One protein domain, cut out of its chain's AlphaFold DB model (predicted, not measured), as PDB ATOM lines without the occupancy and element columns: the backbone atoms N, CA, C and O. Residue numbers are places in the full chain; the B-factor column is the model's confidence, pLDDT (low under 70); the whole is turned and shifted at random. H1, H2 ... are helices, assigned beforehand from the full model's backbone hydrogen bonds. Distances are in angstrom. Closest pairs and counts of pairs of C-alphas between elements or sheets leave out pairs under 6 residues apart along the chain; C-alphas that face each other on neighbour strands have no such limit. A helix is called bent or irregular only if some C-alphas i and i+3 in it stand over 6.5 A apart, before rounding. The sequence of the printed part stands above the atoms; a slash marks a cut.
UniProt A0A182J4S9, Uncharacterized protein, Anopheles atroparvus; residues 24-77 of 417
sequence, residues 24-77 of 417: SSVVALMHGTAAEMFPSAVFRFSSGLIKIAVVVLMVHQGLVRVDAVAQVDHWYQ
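What this domain is: This is residues 24 to 77 of the 417 residues of an uncharacterized protein of Anopheles atroparvus (UniProt A0A182J4S9). Three helices, H2, H3 and H4, run in a loose zigzag like the letter N: the long H3 is the diagonal, H2 folds back along it as an open V from the link at residues 43 to 46, and H4 folds back from the other end of H3 as a helical hairpin. The short H1 lies toward the mouth of the V between H2 and H3, set to one side, and contacts between the parts are few. The printed part has 54 residues with four named helices, in the order H1, H2, H3, H4, and no named strand; the class is all helix. It is only just loose, close to compact, with a radius of gyration of the C-alphas of 12.5 A, and the C-alphas span 33 by 26 by 14 A.

Where its parts are: H1 is residues 24 to 27, 5.0 A from first to last C-alpha, and begins with C-alpha 24 at (38.881, -38.168, 19.550). H2 is residues 33 to 42, 14.6 A long. H3 is residues 47 to 64, 26.1 A long, with C-alpha 47 at (49.590, -20.862, 22.341). H4 is residues 66 to 76, 16.8 A long, and ends with C-alpha 76 at (56.199, -36.180, 31.563). H4 is irregular, with C-alphas 67 and 70 7.5 A apart; H2 is only just irregular, with C-alphas 36 and 39 6.51 A apart.

How they stand to each other: H1 and H2 are close but not clearly touching; their closest C-alphas, those of Val 27 and Ala 35, are 5.9 A apart. H1 and H3 are also close but not clearly touching, with the closest C-alphas, those of Val 26 and Leu 57, 8.0 A apart. H2 and H3 are close but not clearly touching, at a steep tilt of 41 degrees, opposite ways; their closest C-alphas are those of Val 42 and Ile 50, 6.7 A apart. H3 touches H4 with residues 58 to 62 alone, and the closest C-alphas, those of Gly 62 and Ala 68, are 6.1 A apart. These two form a helical hairpin, at a shallow tilt of 30 degrees, opposite ways. H4 is apart from H1 and from H2. In H3 every O i to N i+4 pair is within hydrogen-bond range; in H2 4 of 6 are, in H4 3 of 7, with 5 of its 8 O i to N i+3 pairs within range, and H1 is too short for an O i to N i+4 pair.

The domain as a whole: The two C-alphas farthest apart are those of Arg 44 and Asp 67, 33.9 A. The printed part has no cut, and the links H1 to H2, H2 to H3 and H3 to H4 are tight. Residues 43 to 48 stand free, as do residues 63 to 70, of which 66 to 70 belong to H4. The mean pLDDT of the printed part is 82.0; residues 66 to 71 and residue 74 are under 70.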
ATOM      1  N   SER A  24      40.276 -37.739  19.700       76.31
ATOM      2  CA  SER A  24      38.881 -38.168  19.550       76.31
ATOM      3  C   SER A  24      38.349 -38.997  20.725       76.31
ATOM      4  O   SER A  24      37.182 -38.840  21.071       76.31
ATOM      5  N   SER A  25      39.170 -39.825  21.384       80.25
ATOM      6  CA  SER A  25      38.755 -40.588  22.569       80.25
ATOM      7  C   SER A  25      38.434 -39.692  23.762       80.25
ATOM      8  O   SER A  25      37.594 -40.064  24.576       80.25
ATOM      9  N   VAL A  26      39.060 -38.515  23.872       78.56
ATOM     10  CA  VAL A  26      38.768 -37.576  24.966       78.56
ATOM     11  C   VAL A  26      37.560 -36.708  24.637       78.56
ATOM     12  O   VAL A  26      36.694 -36.522  25.486       78.56
ATOM     13  N   VAL A  27      37.432 -36.268  23.381       82.62
ATOM     14  CA  VAL A  27      36.221 -35.576  22.902       82.62
ATOM     15  C   VAL A  27      34.983 -36.478  23.034       82.62
ATOM     16  O   VAL A  27      33.923 -35.995  23.413       82.62
ATOM     17  N   ALA A  28      35.117 -37.792  22.821       84.81
ATOM     18  CA  ALA A  28      34.033 -38.763  23.009       84.81
ATOM     19  C   ALA A  28      33.590 -38.960  24.476       84.81
ATOM     20  O   ALA A  28      32.487 -39.454  24.708       84.81
ATOM     21  N   LEU A  29      34.424 -38.586  25.456       82.50
ATOM     22  CA  LEU A  29      34.086 -38.610  26.888       82.50
ATOM     23  C   LEU A  29      33.456 -37.293  27.371       82.50
ATOM     24  O   LEU A  29      32.875 -37.248  28.456       82.50
ATOM     25  N   MET A  30      33.533 -36.220  26.578       88.06
ATOM     26  CA  MET A  30      32.841 -34.967  26.872       88.06
ATOM     27  C   MET A  30      31.359 -35.099  26.504       88.06
ATOM     28  O   MET A  30      31.004 -35.400  25.367       88.06
ATOM     29  N   HIS A  31      30.469 -34.848  27.466       87.44
ATOM     30  CA  HIS A  31      29.024 -34.898  27.243       87.44
ATOM     31  C   HIS A  31      28.416 -33.501  27.065       87.44
ATOM     32  O   HIS A  31      28.744 -32.558  27.785       87.44
ATOM     33  N   GLY A  32      27.460 -33.388  26.138       89.00
ATOM     34  CA  GLY A  32      26.682 -32.169  25.911       89.00
ATOM     35  C   GLY A  32      27.483 -31.039  25.258       89.00
ATOM     36  O   GLY A  32      28.382 -31.279  24.456       89.00
ATOM     37  N   THR A  33      27.152 -29.797  25.617       86.06
ATOM     38  CA  THR A  33      27.705 -28.569  25.015       86.06
ATOM     39  C   THR A  33      29.230 -28.460  25.102       86.06
ATOM     40  O   THR A  33      29.843 -27.825  24.248       86.06
ATOM     41  N   ALA A  34      29.864 -29.123  26.075       79.94
ATOM     42  CA  ALA A  34      31.320 -29.172  26.200       79.94
ATOM     43  C   ALA A  34      32.004 -29.772  24.954       79.94
ATOM     44  O   ALA A  34      33.029 -29.252  24.513       79.94
ATOM     45  N   ALA A  35      31.418 -30.809  24.344       87.75
ATOM     46  CA  ALA A  35      31.983 -31.468  23.162       87.75
ATOM     47  C   ALA A  35      31.911 -30.601  21.889       87.75
ATOM     48  O   ALA A  35      32.745 -30.747  20.999       87.75
ATOM     49  N   GLU A  36      30.945 -29.682  21.805       87.44
ATOM     50  CA  GLU A  36      30.789 -28.744  20.680       87.44
ATOM     51  C   GLU A  36      31.673 -27.495  20.852       87.44
ATOM     52  O   GLU A  36      32.233 -26.958  19.889       87.44
ATOM     53  N   MET A  37      31.842 -27.046  22.100       86.69
ATOM     54  CA  MET A  37      32.675 -25.893  22.440       86.69
ATOM     55  C   MET A  37      34.174 -26.213  22.376       86.69
ATOM     56  O   MET A  37      34.939 -25.369  21.917       86.69
ATOM     57  N   PHE A  38      34.607 -27.413  22.784       85.31
ATOM     58  CA  PHE A  38      36.034 -27.739  22.903       85.31
ATOM     59  C   PHE A  38      36.823 -27.647  21.577       85.31
ATOM     60  O   PHE A  38      37.848 -26.962  21.565       85.31
ATOM     61  N   PRO A  39      36.374 -28.205  20.431       85.00
ATOM     62  CA  PRO A  39      37.079 -28.027  19.157       85.00
ATOM     63  C   PRO A  39      37.091 -26.558  18.714       85.00
ATOM     64  O   PRO A  39      38.127 -26.027  18.318       85.00
ATOM     65  N   SER A  40      35.945 -25.881  18.841       82.62
ATOM     66  CA  SER A  40      35.761 -24.472  18.465       82.62
ATOM     67  C   SER A  40      36.656 -23.520  19.269       82.62
ATOM     68  O   SER A  40      37.109 -22.505  18.741       82.62
ATOM     69  N   ALA A  41      36.922 -23.862  20.533       79.88
ATOM     70  CA  ALA A  41      37.870 -23.193  21.413       79.88
ATOM     71  C   ALA A  41      39.322 -23.445  20.978       79.88
ATOM     72  O   ALA A  41      40.056 -22.495  20.707       79.88
ATOM     73  N   VAL A  42      39.733 -24.714  20.860       80.62
ATOM     74  CA  VAL A  42      41.129 -25.090  20.559       80.62
ATOM     75  C   VAL A  42      41.619 -24.492  19.231       80.62
ATOM     76  O   VAL A  42      42.766 -24.063  19.153       80.62
ATOM     77  N   PHE A  43      40.756 -24.373  18.215       82.75
ATOM     78  CA  PHE A  43      41.112 -23.740  16.934       82.75
ATOM     79  C   PHE A  43      41.213 -22.204  16.956       82.75
ATOM     80  O   PHE A  43      41.676 -21.623  15.975       82.75
ATOM     81  N   ARG A  44      40.761 -21.525  18.020       84.12
ATOM     82  CA  ARG A  44      40.686 -20.051  18.081       84.12
ATOM     83  C   ARG A  44      41.648 -19.401  19.067       84.12
ATOM     84  O   ARG A  44      41.731 -18.176  19.094       84.12
ATOM     85  N   PHE A  45      42.339 -20.185  19.887       84.00
ATOM     86  CA  PHE A  45      43.104 -19.648  21.001       84.00
ATOM     87  C   PHE A  45      44.617 -19.604  20.772       84.00
ATOM     88  O   PHE A  45      45.196 -20.392  20.028       84.00
ATOM     89  N   SER A  46      45.257 -18.650  21.452       86.12
ATOM     90  CA  SER A  46      46.706 -18.474  21.463       86.12
ATOM     91  C   SER A  46      47.424 -19.659  22.123       86.12
ATOM     92  O   SER A  46      46.842 -20.444  22.876       86.12
ATOM     93  N   SER A  47      48.732 -19.764  21.873       88.31
ATOM     94  CA  SER A  47      49.590 -20.862  22.341       88.31
ATOM     95  C   SER A  47      49.543 -21.120  23.856       88.31
ATOM     96  O   SER A  47      49.783 -22.249  24.283       88.31
ATOM     97  N   GLY A  48      49.193 -20.122  24.676       90.88
ATOM     98  CA  GLY A  48      49.008 -20.281  26.123       90.88
ATOM     99  C   GLY A  48      47.829 -21.187  26.501       90.88
ATOM    100  O   GLY A  48      47.963 -22.051  27.365       90.88
ATOM    101  N   LEU A  49      46.690 -21.063  25.817       87.25
ATOM    102  CA  LEU A  49      45.492 -21.859  26.118       87.25
ATOM    103  C   LEU A  49      45.597 -23.300  25.603       87.25
ATOM    104  O   LEU A  49      45.014 -24.201  26.204       87.25
ATOM    105  N   ILE A  50      46.410 -23.548  24.571       91.19
ATOM    106  CA  ILE A  50      46.776 -24.911  24.154       91.19
ATOM    107  C   ILE A  50      47.538 -25.624  25.284       91.19
ATOM    108  O   ILE A  50      47.223 -26.771  25.599       91.19
ATOM    109  N   LYS A  51      48.480 -24.943  25.959       89.56
ATOM    110  CA  LYS A  51      49.192 -25.507  27.124       89.56
ATOM    111  C   LYS A  51      48.228 -25.843  28.267       89.56
ATOM    112  O   LYS A  51      48.303 -26.936  28.819       89.56
ATOM    113  N   ILE A  52      47.283 -24.949  28.573       90.25
ATOM    114  CA  ILE A  52      46.252 -25.188  29.599       90.25
ATOM    115  C   ILE A  52      45.375 -26.393  29.223       90.25
ATOM    116  O   ILE A  52      45.132 -27.254  30.067       90.25
ATOM    117  N   ALA A  53      44.961 -26.518  27.957       90.62
ATOM    118  CA  ALA A  53      44.200 -27.673  27.486       90.62
ATOM    119  C   ALA A  53      44.980 -28.995  27.642       90.62
ATOM    120  O   ALA A  53      44.399 -29.986  28.076       90.62
ATOM    121  N   VAL A  54      46.290 -29.012  27.364       92.69
ATOM    122  CA  VAL A  54      47.151 -30.192  27.586       92.69
ATOM    123  C   VAL A  54      47.231 -30.566  29.071       92.69
ATOM    124  O   VAL A  54      47.082 -31.740  29.403       92.69
ATOM    125  N   VAL A  55      47.382 -29.591  29.976       93.06
ATOM    126  CA  VAL A  55      47.390 -29.851  31.431       93.06
ATOM    127  C   VAL A  55      46.046 -30.419  31.899       93.06
ATOM    128  O   VAL A  55      46.020 -31.420  32.614       93.06
ATOM    129  N   VAL A  56      44.920 -29.851  31.449       91.69
ATOM    130  CA  VAL A  56      43.576 -30.369  31.771       91.69
ATOM    131  C   VAL A  56      43.387 -31.798  31.244       91.69
ATOM    132  O   VAL A  56      42.810 -32.628  31.945       91.69
ATOM    133  N   LEU A  57      43.910 -32.118  30.055       90.50
ATOM    134  CA  LEU A  57      43.891 -33.479  29.509       90.50
ATOM    135  C   LEU A  57      44.707 -34.457  30.369       90.50
ATOM    136  O   LEU A  57      44.193 -35.527  30.697       90.50
ATOM    137  N   MET A  58      45.929 -34.095  30.775       90.44
ATOM    138  CA  MET A  58      46.770 -34.932  31.646       90.44
ATOM    139  C   MET A  58      46.110 -35.180  33.009       90.44
ATOM    140  O   MET A  58      46.003 -36.329  33.440       90.44
ATOM    141  N   VAL A  59      45.594 -34.128  33.655       91.44
ATOM    142  CA  VAL A  59      44.890 -34.230  34.946       91.44
ATOM    143  C   VAL A  59      43.625 -35.082  34.820       91.44
ATOM    144  O   VAL A  59      43.376 -35.937  35.668       91.44
ATOM    145  N   HIS A  60      42.839 -34.913  33.752       91.25
ATOM    146  CA  HIS A  60      41.638 -35.719  33.532       91.25
ATOM    147  C   HIS A  60      41.967 -37.207  33.349       91.25
ATOM    148  O   HIS A  60      41.332 -38.053  33.977       91.25
ATOM    149  N   GLN A  61      42.974 -37.544  32.537       87.81
ATOM    150  CA  GLN A  61      43.366 -38.941  32.330       87.81
ATOM    151  C   GLN A  61      43.949 -39.570  33.607       87.81
ATOM    152  O   GLN A  61      43.593 -40.703  33.925       87.81
ATOM    153  N   GLY A  62      44.763 -38.830  34.372       89.62
ATOM    154  CA  GLY A  62      45.321 -39.299  35.647       89.62
ATOM    155  C   GLY A  62      44.274 -39.500  36.751       89.62
ATOM    156  O   GLY A  62      44.365 -40.458  37.511       89.62
ATOM    157  N   LEU A  63      43.242 -38.649  36.822       85.62
ATOM    158  CA  LEU A  63      42.160 -38.789  37.811       85.62
ATOM    159  C   LEU A  63      41.134 -39.873  37.447       85.62
ATOM    160  O   LEU A  63      40.563 -40.496  38.339       85.62
ATOM    161  N   VAL A  64      40.865 -40.090  36.155       85.50
ATOM    162  CA  VAL A  64      39.858 -41.066  35.695       85.50
ATOM    163  C   VAL A  64      40.428 -42.487  35.600       85.50
ATOM    164  O   VAL A  64      39.671 -43.454  35.702       85.50
ATOM    165  N   ARG A  65      41.748 -42.644  35.432       81.62
ATOM    166  CA  ARG A  65      42.422 -43.950  35.357       81.62
ATOM    167  C   ARG A  65      43.417 -44.106  36.503       81.62
ATOM    168  O   ARG A  65      44.591 -43.796  36.357       81.62
ATOM    169  N   VAL A  66      42.947 -44.644  37.627       58.16
ATOM    170  CA  VAL A  66      43.774 -44.876  38.830       58.16
ATOM    171  C   VAL A  66      44.968 -45.806  38.546       58.16
ATOM    172  O   VAL A  66      46.031 -45.633  39.131       58.16
ATOM    173  N   ASP A  67      44.844 -46.716  37.575       62.94
ATOM    174  CA  ASP A  67      45.929 -47.611  37.136       62.94
ATOM    175  C   ASP A  67      47.016 -46.904  36.292       62.94
ATOM    176  O   ASP A  67      48.014 -47.516  35.914       62.94
ATOM    177  N   ALA A  68      46.844 -45.618  35.960       57.81
ATOM    178  CA  ALA A  68      47.731 -44.883  35.058       57.81
ATOM    179  C   ALA A  68      48.949 -44.238  35.741       57.81
ATOM    180  O   ALA A  68      49.685 -43.524  35.065       57.81
ATOM    181  N   VAL A  69      49.216 -44.482  37.032       56.41
ATOM    182  CA  VAL A  69      50.369 -43.878  37.741       56.41
ATOM    183  C   VAL A  69      51.693 -44.156  37.010       56.41
ATOM    184  O   VAL A  69      52.459 -43.231  36.776       56.41
ATOM    185  N   ALA A  70      51.904 -45.383  36.518       62.06
ATOM    186  CA  ALA A  70      53.076 -45.738  35.705       62.06
ATOM    187  C   ALA A  70      53.088 -45.115  34.287       62.06
ATOM    188  O   ALA A  70      54.111 -45.130  33.608       62.06
ATOM    189  N   GLN A  71      51.961 -44.571  33.812       65.50
ATOM    190  CA  GLN A  71      51.861 -43.859  32.529       65.50
ATOM    191  C   GLN A  71      52.088 -42.346  32.677       65.50
ATOM    192  O   GLN A  71      52.435 -41.699  31.689       65.50
ATOM    193  N   VAL A  72      51.943 -41.782  33.884       71.38
ATOM    194  CA  VAL A  72      52.196 -40.352  34.146       71.38
ATOM    195  C   VAL A  72      53.654 -39.988  33.847       71.38
ATOM    196  O   VAL A  72      53.895 -38.985  33.177       71.38
ATOM    197  N   ASP A  73      54.614 -40.835  34.233       71.88
ATOM    198  CA  ASP A  73      56.037 -40.620  33.928       71.88
ATOM    199  C   ASP A  73      56.308 -40.617  32.413       71.88
ATOM    200  O   ASP A  73      57.042 -39.766  31.907       71.88
ATOM    201  N   HIS A  74      55.634 -41.487  31.653       69.56
ATOM    202  CA  HIS A  74      55.724 -41.510  30.188       69.56
ATOM    203  C   HIS A  74      55.109 -40.246  29.543       69.56
ATOM    204  O   HIS A  74      55.522 -39.841  28.453       69.56
ATOM    205  N   TRP A  75      54.137 -39.591  30.186       76.31
ATOM    206  CA  TRP A  75      53.586 -38.314  29.708       76.31
ATOM    207  C   TRP A  75      54.471 -37.116  30.067       76.31
ATOM    208  O   TRP A  75      54.517 -36.155  29.298       76.31
ATOM    209  N   TYR A  76      55.195 -37.180  31.188       72.94
ATOM    210  CA  TYR A  76      56.199 -36.180  31.563       72.94
ATOM    211  C   TYR A  76      57.487 -36.288  30.735       72.94
ATOM    212  O   TYR A  76      58.110 -35.265  30.446       72.94
ATOM    213  N   GLN A  77      57.881 -37.498  30.323       74.31
ATOM    214  CA  GLN A  77      59.099 -37.750  29.544       74.31
ATOM    215  C   GLN A  77      58.814 -38.546  28.253       74.31
ATOM    216  O   GLN A  77      59.297 -39.671  28.095       74.31
TER     217      GLN A  77